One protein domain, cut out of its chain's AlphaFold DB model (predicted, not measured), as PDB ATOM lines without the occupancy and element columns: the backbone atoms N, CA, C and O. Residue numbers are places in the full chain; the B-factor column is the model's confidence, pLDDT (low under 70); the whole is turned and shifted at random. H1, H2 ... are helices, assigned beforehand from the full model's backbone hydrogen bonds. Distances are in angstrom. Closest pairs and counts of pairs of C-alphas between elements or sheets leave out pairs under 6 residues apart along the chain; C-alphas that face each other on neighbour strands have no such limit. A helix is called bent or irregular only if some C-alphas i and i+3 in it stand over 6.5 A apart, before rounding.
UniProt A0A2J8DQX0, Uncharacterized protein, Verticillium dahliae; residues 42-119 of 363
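Overview. This is residues 42 to 119 of the 363 residues of an uncharacterized protein of Verticillium dahliae (UniProt A0A2J8DQX0). A long bent helix, H4, runs along one side of H3, the helix in the middle, while H1 crosses H3 on its other side and the short H2 folds back against the first end of H3. Residues 113 to 118 stick out, of which residue 113 is the last of H4 and the others belong to the tail that follows it. The printed part has 78 residues with four named helices, H1 to H4 in chain order, and no named strand; the class is all helix. The whole is compact, with a radius of gyration of the C-alphas of 12.5 A and spans of 34 by 27 by 24 A.

Arrangement. By its hydrogen bonds H4, residues 95 to 113, was assigned as one helix, but it is bent, with C-alphas 103 and 106 lying 6.7 A apart. Its arms, H4a, residues 95 to 103, and H4b, residues 106 to 113, stand at a steep tilt of 44 degrees. H4a touches the hub H3, residues 77 to 91, which touches it with residues 85 to 89 alone; the closest C-alphas, of Cys 88 and Phe 98, are 5.9 A apart. H3 and H4a form a helical hairpin, opposite ways at a steep tilt of 42 degrees. H4b is close to H3 but not clearly touching, with the C-alphas of Ile 78 and Val 109 closest at 6.5 A. H1, residues 43 to 56, touches H3, with the C-alphas of Tyr 53 and Ala 87 closest at 5.2 A. Their lines are only just about perpendicular, at 72 degrees. H2, residues 69 to 75, forms a helical hairpin with H3, opposite ways at 35.0 degrees, only just a steep tilt; H3 touches it with residues 79 to 80 alone, and the closest C-alphas, of Tyr 73 and Phe 80, are 5.3 A apart. H1 and H2 only just touch, with 3 pairs of C-alphas within 8 A, the closest being Phe 50 and Pro 69 at 7.0 A. H1 and H2 are both apart from H4a and H4b. The helix packing is mostly crossed, with no touching pair at a shallow tilt. Every O i to N i+4 pair is within hydrogen-bond range in H1, H2 and H4b, against 10 of 11 in H3 and 4 of 5 in H4a.

Along the chain. H4a is 13.7 A long from first to last C-alpha and H4b 10.1 A, ending at C-alpha 113, (365.590, 204.861, 236.441). H3 is 20.7 A long and begins at C-alpha 77, (365.061, 209.129, 224.064). H1 is 20.0 A long from C-alpha 43, (358.586, 210.866, 210.638), and H2 is 9.9 A.

Size, cuts and confidence. The C-alphas farthest apart, of Cys 93 and Pro 117, are 35.4 A from each other. The printed part has no cut. The link from H1 to H2, residues 57 to 68, is long; the links from H2 to H3 and from H3 to H4 are tight. The mean pLDDT of the printed part is 72.2, and 34 residues are under 70, among them residues 56 to 63 and 106 to 119.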
ATOM      1  N   PRO A  42     357.828 206.088 211.339       88.56
ATOM      2  CA  PRO A  42     358.100 207.083 210.313       88.56
ATOM      3  C   PRO A  42     357.935 208.506 210.859       88.56
ATOM      4  O   PRO A  42     357.245 208.746 211.849       88.56
ATOM      5  N   ALA A  43     358.581 209.469 210.202       87.50
ATOM      6  CA  ALA A  43     358.586 210.866 210.638       87.50
ATOM      7  C   ALA A  43     357.179 211.485 210.727       87.50
ATOM      8  O   ALA A  43     356.909 212.248 211.650       87.50
ATOM      9  N   GLU A  44     356.293 211.130 209.796       86.75
ATOM     10  CA  GLU A  44     354.917 211.635 209.734       86.75
ATOM     11  C   GLU A  44     354.096 211.188 210.951       86.75
ATOM     12  O   GLU A  44     353.422 211.996 211.585       86.75
ATOM     13  N   GLU A  45     354.227 209.919 211.345       86.25
ATOM     14  CA  GLU A  45     353.572 209.390 212.544       86.25
ATOM     15  C   GLU A  45     354.129 210.021 213.820       86.25
ATOM     16  O   GLU A  45     353.373 210.340 214.736       86.25
ATOM     17  N   VAL A  46     355.445 210.258 213.880       89.12
ATOM     18  CA  VAL A  46     356.060 210.971 215.008       89.12
ATOM     19  C   VAL A  46     355.435 212.357 215.170       89.12
ATOM     20  O   VAL A  46     355.058 212.722 216.283       89.12
ATOM     21  N   GLU A  47     355.320 213.131 214.089       89.19
ATOM     22  CA  GLU A  47     354.709 214.464 214.134       89.19
ATOM     23  C   GLU A  47     353.244 214.399 214.565       89.19
ATOM     24  O   GLU A  47     352.836 215.159 215.445       89.19
ATOM     25  N   TYR A  48     352.487 213.445 214.021       87.31
ATOM     26  CA  TYR A  48     351.093 213.224 214.386       87.31
ATOM     27  C   TYR A  48     350.921 212.926 215.883       87.31
ATOM     28  O   TYR A  48     350.158 213.614 216.561       87.31
ATOM     29  N   TYR A  49     351.654 211.955 216.439       83.62
ATOM     30  CA  TYR A  49     351.530 211.602 217.858       83.62
ATOM     31  C   TYR A  49     351.988 212.725 218.788       83.62
ATOM     32  O   TYR A  49     351.401 212.922 219.853       83.62
ATOM     33  N   PHE A  50     353.005 213.492 218.390       89.25
ATOM     34  CA  PHE A  50     353.416 214.677 219.138       89.25
ATOM     35  C   PHE A  50     352.316 215.742 219.153       89.25
ATOM     36  O   PHE A  50     352.031 216.290 220.219       89.25
ATOM     37  N   ASP A  51     351.661 216.004 218.021       86.06
ATOM     38  CA  ASP A  51     350.537 216.943 217.966       86.06
ATOM     39  C   ASP A  51     349.378 216.479 218.859       86.06
ATOM     40  O   ASP A  51     348.902 217.240 219.704       86.06
ATOM     41  N   GLN A  52     349.007 215.193 218.787       76.12
ATOM     42  CA  GLN A  52     347.974 214.624 219.659       76.12
ATOM     43  C   GLN A  52     348.340 214.744 221.145       76.12
ATOM     44  O   GLN A  52     347.492 215.109 221.961       76.12
ATOM     45  N   TYR A  53     349.605 214.508 221.510       74.25
ATOM     46  CA  TYR A  53     350.075 214.699 222.882       74.25
ATOM     47  C   TYR A  53     349.922 216.149 223.349       74.25
ATOM     48  O   TYR A  53     349.322 216.413 224.394       74.25
ATOM     49  N   PHE A  54     350.441 217.110 222.583       81.62
ATOM     50  CA  PHE A  54     350.414 218.517 222.984       81.62
ATOM     51  C   PHE A  54     349.014 219.126 222.961       81.62
ATOM     52  O   PHE A  54     348.746 220.060 223.716       81.62
ATOM     53  N   LYS A  55     348.119 218.583 222.137       73.38
ATOM     54  CA  LYS A  55     346.731 219.022 222.045       73.38
ATOM     55  C   LYS A  55     345.855 218.443 223.155       73.38
ATOM     56  O   LYS A  55     345.094 219.189 223.761       73.38
ATOM     57  N   HIS A  56     345.972 217.145 223.434       59.16
ATOM     58  CA  HIS A  56     345.021 216.428 224.292       59.16
ATOM     59  C   HIS A  56     345.572 216.015 225.660       59.16
ATOM     60  O   HIS A  56     344.790 215.709 226.549       59.16
ATOM     61  N   PHE A  57     346.888 216.010 225.869       63.19
ATOM     62  CA  PHE A  57     347.495 215.509 227.112       63.19
ATOM     63  C   PHE A  57     348.314 216.574 227.843       63.19
ATOM     64  O   PHE A  57     348.197 216.728 229.059       63.19
ATOM     65  N   HIS A  58     349.089 217.376 227.112       68.44
ATOM     66  CA  HIS A  58     349.897 218.458 227.684       68.44
ATOM     67  C   HIS A  58     349.102 219.510 228.478       68.44
ATOM     68  O   HIS A  58     349.599 219.912 229.530       68.44
ATOM     69  N   PRO A  59     347.870 219.918 228.092       61.16
ATOM     70  CA  PRO A  59     347.085 220.863 228.895       61.16
ATOM     71  C   PRO A  59     346.775 220.356 230.312       61.16
ATOM     72  O   PRO A  59     346.636 221.151 231.243       61.16
ATOM     73  N   TYR A  60     346.692 219.035 230.479       54.09
ATOM     74  CA  TYR A  60     346.404 218.372 231.749       54.09
ATOM     75  C   TYR A  60     347.674 218.180 232.590       54.09
ATOM     76  O   TYR A  60     347.613 218.217 233.818       54.09
ATOM     77  N   PHE A  61     348.828 218.020 231.936       59.53
ATOM     78  CA  PHE A  61     350.113 217.773 232.589       59.53
ATOM     79  C   PHE A  61     351.261 218.513 231.889       59.53
ATOM     80  O   PHE A  61     352.051 217.913 231.151       59.53
ATOM     81  N   PRO A  62     351.368 219.840 232.098       67.50
ATOM     82  CA  PRO A  62     352.251 220.709 231.325       67.50
ATOM     83  C   PRO A  62     353.705 220.671 231.827       67.50
ATOM     84  O   PRO A  62     354.300 221.707 232.111       67.50
ATOM     85  N   ILE A  63     354.282 219.476 231.948       62.72
ATOM     86  CA  ILE A  63     355.654 219.273 232.442       62.72
ATOM     87  C   ILE A  63     356.668 219.293 231.289       62.72
ATOM     88  O   ILE A  63     357.773 219.819 231.409       62.72
ATOM     89  N   VAL A  64     356.285 218.791 230.113       74.19
ATOM     90  CA  VAL A  64     357.167 218.773 228.941       74.19
ATOM     91  C   VAL A  64     357.234 220.165 228.302       74.19
ATOM     92  O   VAL A  64     356.282 220.615 227.664       74.19
ATOM     93  N   ARG A  65     358.369 220.861 228.440       74.25
ATOM     94  CA  ARG A  65     358.573 222.212 227.866       74.25
ATOM     95  C   ARG A  65     359.044 222.195 226.407       74.25
ATOM     96  O   ARG A  65     358.797 223.135 225.653       74.25
ATOM     97  N   ILE A  66     359.710 221.120 225.985       78.88
ATOM     98  CA  ILE A  66     360.268 220.981 224.635       78.88
ATOM     99  C   ILE A  66     359.198 220.404 223.701       78.88
ATOM    100  O   ILE A  66     358.784 219.264 223.865       78.88
ATOM    101  N   ARG A  67     358.784 221.173 222.685       81.31
ATOM    102  CA  ARG A  67     357.738 220.748 221.729       81.31
ATOM    103  C   ARG A  67     358.250 220.037 220.476       81.31
ATOM    104  O   ARG A  67     357.514 219.284 219.856       81.31
ATOM    105  N   LYS A  68     359.497 220.294 220.067       85.12
ATOM    106  CA  LYS A  68     360.044 219.769 218.804       85.12
ATOM    107  C   LYS A  68     360.493 218.305 218.966       85.12
ATOM    108  O   LYS A  68     361.426 218.093 219.748       85.12
ATOM    109  N   PRO A  69     359.966 217.333 218.192       87.69
ATOM    110  CA  PRO A  69     360.260 215.903 218.378       87.69
ATOM    111  C   PRO A  69     361.756 215.574 218.328       87.69
ATOM    112  O   PRO A  69     362.289 214.898 219.205       87.69
ATOM    113  N   ASN A  70     362.472 216.148 217.352       85.94
ATOM    114  CA  ASN A  70     363.917 215.965 217.202       85.94
ATOM    115  C   ASN A  70     364.717 216.468 218.416       85.94
ATOM    116  O   ASN A  70     365.718 215.857 218.780       85.94
ATOM    117  N   ARG A  71     364.283 217.569 219.046       84.00
ATOM    118  CA  ARG A  71     364.940 218.111 220.244       84.00
ATOM    119  C   ARG A  71     364.615 217.292 221.487       84.00
ATOM    120  O   ARG A  71     365.499 217.107 222.312       84.00
ATOM    121  N   VAL A  72     363.389 216.778 221.599       86.12
ATOM    122  CA  VAL A  72     363.017 215.864 222.688       86.12
ATOM    123  C   VAL A  72     363.848 214.587 222.616       86.12
ATOM    124  O   VAL A  72     364.439 214.204 223.617       86.12
ATOM    125  N   TYR A  73     363.969 213.980 221.431       87.62
ATOM    126  CA  TYR A  73     364.771 212.768 221.248       87.62
ATOM    127  C   TYR A  73     366.260 212.991 221.542       87.62
ATOM    128  O   TYR A  73     366.892 212.142 222.160       87.62
ATOM    129  N   ALA A  74     366.813 214.137 221.124       85.25
ATOM    130  CA  ALA A  74     368.202 214.495 221.410       85.25
ATOM    131  C   ALA A  74     368.459 214.763 222.901       85.25
ATOM    132  O   ALA A  74     369.564 214.513 223.367       85.25
ATOM    133  N   ALA A  75     367.462 215.274 223.632       82.06
ATOM    134  CA  ALA A  75     367.562 215.507 225.070       82.06
ATOM    135  C   ALA A  75     367.428 214.201 225.865       82.06
ATOM    136  O   ALA A  75     368.271 213.895 226.697       82.06
ATOM    137  N   CYS A  76     366.372 213.423 225.614       80.62
ATOM    138  CA  CYS A  76     366.187 212.113 226.225       80.62
ATOM    139  C   CYS A  76     365.301 211.219 225.343       80.62
ATOM    140  O   CYS A  76     364.108 211.504 225.167       80.62
ATOM    141  N   PRO A  77     365.836 210.091 224.840       86.81
ATOM    142  CA  PRO A  77     365.061 209.129 224.064       86.81
ATOM    143  C   PRO A  77     363.863 208.560 224.833       86.81
ATOM    144  O   PRO A  77     362.804 208.349 224.243       86.81
ATOM    145  N   ILE A  78     363.984 208.356 226.150       80.19
ATOM    146  CA  ILE A  78     362.892 207.812 226.974       80.19
ATOM    147  C   ILE A  78     361.707 208.772 227.033       80.19
ATOM    148  O   ILE A  78     360.563 208.335 226.893       80.19
ATOM    149  N   LEU A  79     361.958 210.076 227.169       82.31
ATOM    150  CA  LEU A  79     360.903 211.088 227.146       82.31
ATOM    151  C   LEU A  79     360.160 211.094 225.810       82.31
ATOM    152  O   LEU A  79     358.933 211.138 225.779       82.31
ATOM    153  N   PHE A  80     360.902 210.998 224.707       89.75
ATOM    154  CA  PHE A  80     360.329 210.919 223.367       89.75
ATOM    155  C   PHE A  80     359.386 209.715 223.215       89.75
ATOM    156  O   PHE A  80     358.233 209.875 222.815       89.75
ATOM    157  N   TRP A  81     359.847 208.516 223.578       85.94
ATOM    158  CA  TRP A  81     359.047 207.295 223.448       85.94
ATOM    159  C   TRP A  81     357.872 207.240 224.423       85.94
ATOM    160  O   TRP A  81     356.823 206.682 224.101       85.94
ATOM    161  N   THR A  82     358.018 207.862 225.588       77.25
ATOM    162  CA  THR A  82     356.938 208.050 226.558       77.25
ATOM    163  C   THR A  82     355.802 208.884 225.971       77.25
ATOM    164  O   THR A  82     354.653 208.453 226.001       77.25
ATOM    165  N   ILE A  83     356.117 210.045 225.387       84.50
ATOM    166  CA  ILE A  83     355.131 210.931 224.747       84.50
ATOM    167  C   ILE A  83     354.355 210.185 223.659       84.50
ATOM    168  O   ILE A  83     353.124 210.219 223.643       84.50
ATOM    169  N   ILE A  84     355.074 209.456 222.801       85.06
ATOM    170  CA  ILE A  84     354.467 208.654 221.735       85.06
ATOM    171  C   ILE A  84     353.547 207.598 222.326       85.06
ATOM    172  O   ILE A  84     352.411 207.476 221.902       85.06
ATOM    173  N   THR A  85     353.993 206.869 223.341       75.25
ATOM    174  CA  THR A  85     353.201 205.803 223.958       75.25
ATOM    175  C   THR A  85     351.895 206.331 224.553       75.25
ATOM    176  O   THR A  85     350.843 205.713 224.381       75.25
ATOM    177  N   VAL A  86     351.947 207.482 225.228       69.25
ATOM    178  CA  VAL A  86     350.760 208.128 225.800       69.25
ATOM    179  C   VAL A  86     349.780 208.550 224.706       69.25
ATOM    180  O   VAL A  86     348.584 208.283 224.837       69.25
ATOM    181  N   ALA A  87     350.276 209.143 223.617       71.88
ATOM    182  CA  ALA A  87     349.452 209.538 222.478       71.88
ATOM    183  C   ALA A  87     348.875 208.327 221.723       71.88
ATOM    184  O   ALA A  87     347.669 208.277 221.472       71.88
ATOM    185  N   CYS A  88     349.701 207.317 221.428       72.19
ATOM    186  CA  CYS A  88     349.302 206.079 220.755       72.19
ATOM    187  C   CYS A  88     348.202 205.346 221.520       72.19
ATOM    188  O   CYS A  88     347.329 204.749 220.910       72.19
ATOM    189  N   ARG A  89     348.194 205.403 222.855       66.12
ATOM    190  CA  ARG A  89     347.162 204.729 223.653       66.12
ATOM    191  C   ARG A  89     345.737 205.177 223.308       66.12
ATOM    192  O   ARG A  89     344.822 204.371 223.405       66.12
ATOM    193  N   ALA A  90     345.546 206.450 222.958       61.25
ATOM    194  CA  ALA A  90     344.228 207.010 222.647       61.25
ATOM    195  C   ALA A  90     344.002 207.233 221.146       61.25
ATOM    196  O   ALA A  90     342.865 207.176 220.692       61.25
ATOM    197  N   TYR A  91     345.072 207.473 220.386       64.31
ATOM    198  CA  TYR A  91     345.006 207.883 218.982       64.31
ATOM    199  C   TYR A  91     345.885 207.018 218.069       64.31
ATOM    200  O   TYR A  91     346.402 207.523 217.076       64.31
ATOM    201  N   ALA A  92     346.100 205.740 218.409       66.31
ATOM    202  CA  ALA A  92     346.910 204.812 217.614       66.31
ATOM    203  C   ALA A  92     346.485 204.794 216.137       66.31
ATOM    204  O   ALA A  92     345.348 204.453 215.816       66.31
ATOM    205  N   CYS A  93     347.431 205.091 215.246       64.56
ATOM    206  CA  CYS A  93     347.321 204.802 213.816       64.56
ATOM    207  C   CYS A  93     347.598 203.319 213.524       64.56
ATOM    208  O   CYS A  93     346.971 202.746 212.639       64.56
ATOM    209  N   ASP A  94     348.500 202.694 214.292       68.88
ATOM    210  CA  ASP A  94     348.810 201.260 214.239       68.88
ATOM    211  C   ASP A  94     348.420 200.590 215.568       68.88
ATOM    212  O   ASP A  94     348.967 200.904 216.633       68.88
ATOM    213  N   ALA A  95     347.484 199.639 215.505       63.94
ATOM    214  CA  ALA A  95     346.995 198.890 216.661       63.94
ATOM    215  C   ALA A  95     348.098 198.053 217.339       63.94
ATOM    216  O   ALA A  95     348.053 197.819 218.550       63.94
ATOM    217  N   GLU A  96     349.123 197.633 216.595       70.00
ATOM    218  CA  GLU A  96     350.228 196.843 217.135       70.00
ATOM    219  C   GLU A  96     351.347 197.701 217.737       70.00
ATOM    220  O   GLU A  96     352.215 197.184 218.449       70.00
ATOM    221  N   LEU A  97     351.391 199.001 217.434       72.88
ATOM    222  CA  LEU A  97     352.435 199.900 217.925       72.88
ATOM    223  C   LEU A  97     352.339 200.067 219.443       72.88
ATOM    224  O   LEU A  97     353.348 199.953 220.137       72.88
ATOM    225  N   PHE A  98     351.130 200.266 219.973       71.00
ATOM    226  CA  PHE A  98     350.926 200.417 221.415       71.00
ATOM    227  C   PHE A  98     351.330 199.157 222.192       71.00
ATOM    228  O   PHE A  98     352.057 199.256 223.177       71.00
ATOM    229  N   SER A  99     350.919 197.971 221.725       65.00
ATOM    230  CA  SER A  99     351.282 196.692 222.360       65.00
ATOM    231  C   SER A  99     352.799 196.479 222.376       65.00
ATOM    232  O   SER A  99     353.370 196.103 223.401       65.00
ATOM    233  N   PHE A 100     353.476 196.800 221.270       71.12
ATOM    234  CA  PHE A 100     354.930 196.717 221.178       71.12
ATOM    235  C   PHE A 100     355.634 197.690 222.138       71.12
ATOM    236  O   PHE A 100     356.545 197.288 222.867       71.12
ATOM    237  N   LEU A 101     355.207 198.956 222.173       70.06
ATOM    238  CA  LEU A 101     355.771 199.961 223.078       70.06
ATOM    239  C   LEU A 101     355.517 199.591 224.545       70.06
ATOM    240  O   LEU A 101     356.426 199.696 225.363       70.06
ATOM    241  N   ALA A 102     354.333 199.073 224.874       63.88
ATOM    242  CA  ALA A 102     353.992 198.633 226.226       63.88
ATOM    243  C   ALA A 102     354.846 197.467 226.734       63.88
ATOM    244  O   ALA A 102     355.097 197.375 227.933       63.88
ATOM    245  N   GLN A 103     355.330 196.599 225.844       64.12
ATOM    246  CA  GLN A 103     356.208 195.486 226.215       64.12
ATOM    247  C   GLN A 103     357.679 195.906 226.335       64.12
ATOM    248  O   GLN A 103     358.391 195.406 227.204       64.12
ATOM    249  N   ASN A 104     358.145 196.824 225.481       64.31
ATOM    250  CA  ASN A 104     359.571 197.151 225.371       64.31
ATOM    251  C   ASN A 104     359.979 198.393 226.173       64.31
ATOM    252  O   ASN A 104     361.073 198.425 226.738       64.31
ATOM    253  N   LEU A 105     359.108 199.400 226.275       70.00
ATOM    254  CA  LEU A 105     359.436 200.658 226.944       70.00
ATOM    255  C   LEU A 105     359.693 200.508 228.456       70.00
ATOM    256  O   LEU A 105     360.634 201.136 228.932       70.00
ATOM    257  N   PRO A 106     358.966 199.666 229.225       64.06
ATOM    258  CA  PRO A 106     359.236 199.507 230.656       64.06
ATOM    259  C   PRO A 106     360.666 199.054 230.968       64.06
ATOM    260  O   PRO A 106     361.230 199.475 231.973       64.06
ATOM    261  N   ARG A 107     361.271 198.229 230.103       61.66
ATOM    262  CA  ARG A 107     362.657 197.770 230.265       61.66
ATOM    263  C   ARG A 107     363.648 198.926 230.128       61.66
ATOM    264  O   ARG A 107     364.542 199.060 230.955       61.66
ATOM    265  N   GLU A 108     363.467 199.749 229.102       62.34
ATOM    266  CA  GLU A 108     364.315 200.915 228.826       62.34
ATOM    267  C   GLU A 108     364.156 201.991 229.911       62.34
ATOM    268  O   GLU A 108     365.132 202.556 230.399       62.34
ATOM    269  N   VAL A 109     362.921 202.215 230.365       62.47
ATOM    270  CA  VAL A 109     362.614 203.121 231.480       62.47
ATOM    271  C   VAL A 109     363.278 202.646 232.767       62.47
ATOM    272  O   VAL A 109     363.853 203.455 233.489       62.47
ATOM    273  N   TRP A 110     363.233 201.343 233.052       57.94
ATOM    274  CA  TRP A 110     363.856 200.780 234.248       57.94
ATOM    275  C   TRP A 110     365.384 200.896 234.211       57.94
ATOM    276  O   TRP A 110     365.996 201.186 235.235       57.94
ATOM    277  N   ALA A 111     366.002 200.745 233.037       60.47
ATOM    278  CA  ALA A 111     367.438 200.959 232.872       60.47
ATOM    279  C   ALA A 111     367.846 202.410 233.193       60.47
ATOM    280  O   ALA A 111     368.821 202.627 233.912       60.47
ATOM    281  N   VAL A 112     367.070 203.395 232.727       53.81
ATOM    282  CA  VAL A 112     367.323 204.821 233.009       53.81
ATOM    283  C   VAL A 112     367.000 205.192 234.458       53.81
ATOM    284  O   VAL A 112     367.745 205.931 235.088       53.81
ATOM    285  N   ALA A 113     365.940 204.627 235.040       50.44
ATOM    286  CA  ALA A 113     365.590 204.861 236.441       50.44
ATOM    287  C   ALA A 113     366.667 204.363 237.423       50.44
ATOM    288  O   ALA A 113     366.814 204.922 238.506       50.44
ATOM    289  N   MET A 114     367.419 203.322 237.049       48.97
ATOM    290  CA  MET A 114     368.453 202.702 237.888       48.97
ATOM    291  C   MET A 114     369.871 203.228 237.603       48.97
ATOM    292  O   MET A 114     370.830 202.710 238.175       48.97
ATOM    293  N   THR A 115     370.025 204.233 236.735       48.62
ATOM    294  CA  THR A 115     371.324 204.829 236.379       48.62
ATOM    295  C   THR A 115     371.392 206.302 236.807       48.62
ATOM    296  O   THR A 115     371.116 207.194 236.011       48.62
ATOM    297  N   PRO A 116     371.738 206.588 238.077       49.25
ATOM    298  CA  PRO A 116     371.930 207.961 238.546       49.25
ATOM    299  C   PRO A 116     373.240 208.581 238.007       49.25
ATOM    300  O   PRO A 116     374.210 207.843 237.806       49.25
ATOM    301  N   PRO A 117     373.318 209.923 237.843       48.28
ATOM    302  CA  PRO A 117     372.278 210.931 238.106       48.28
ATOM    303  C   PRO A 117     371.200 210.995 237.004       48.28
ATOM    304  O   PRO A 117     371.499 210.819 235.828       48.28
ATOM    305  N   LEU A 118     369.941 211.251 237.386       53.78
ATOM    306  CA  LEU A 118     368.825 211.367 236.441       53.78
ATOM    307  C   LEU A 118     368.711 212.784 235.873       53.78
ATOM    308  O   LEU A 118     368.492 213.741 236.612       53.78
ATOM    309  N   ASP A 119     368.743 212.894 234.548       63.50
ATOM    310  CA  ASP A 119     368.518 214.165 233.863       63.50
ATOM    311  C   ASP A 119     367.047 214.613 233.954       63.50
ATOM    312  O   ASP A 119     366.117 213.800 233.919       63.50
TER     313      ASP A 119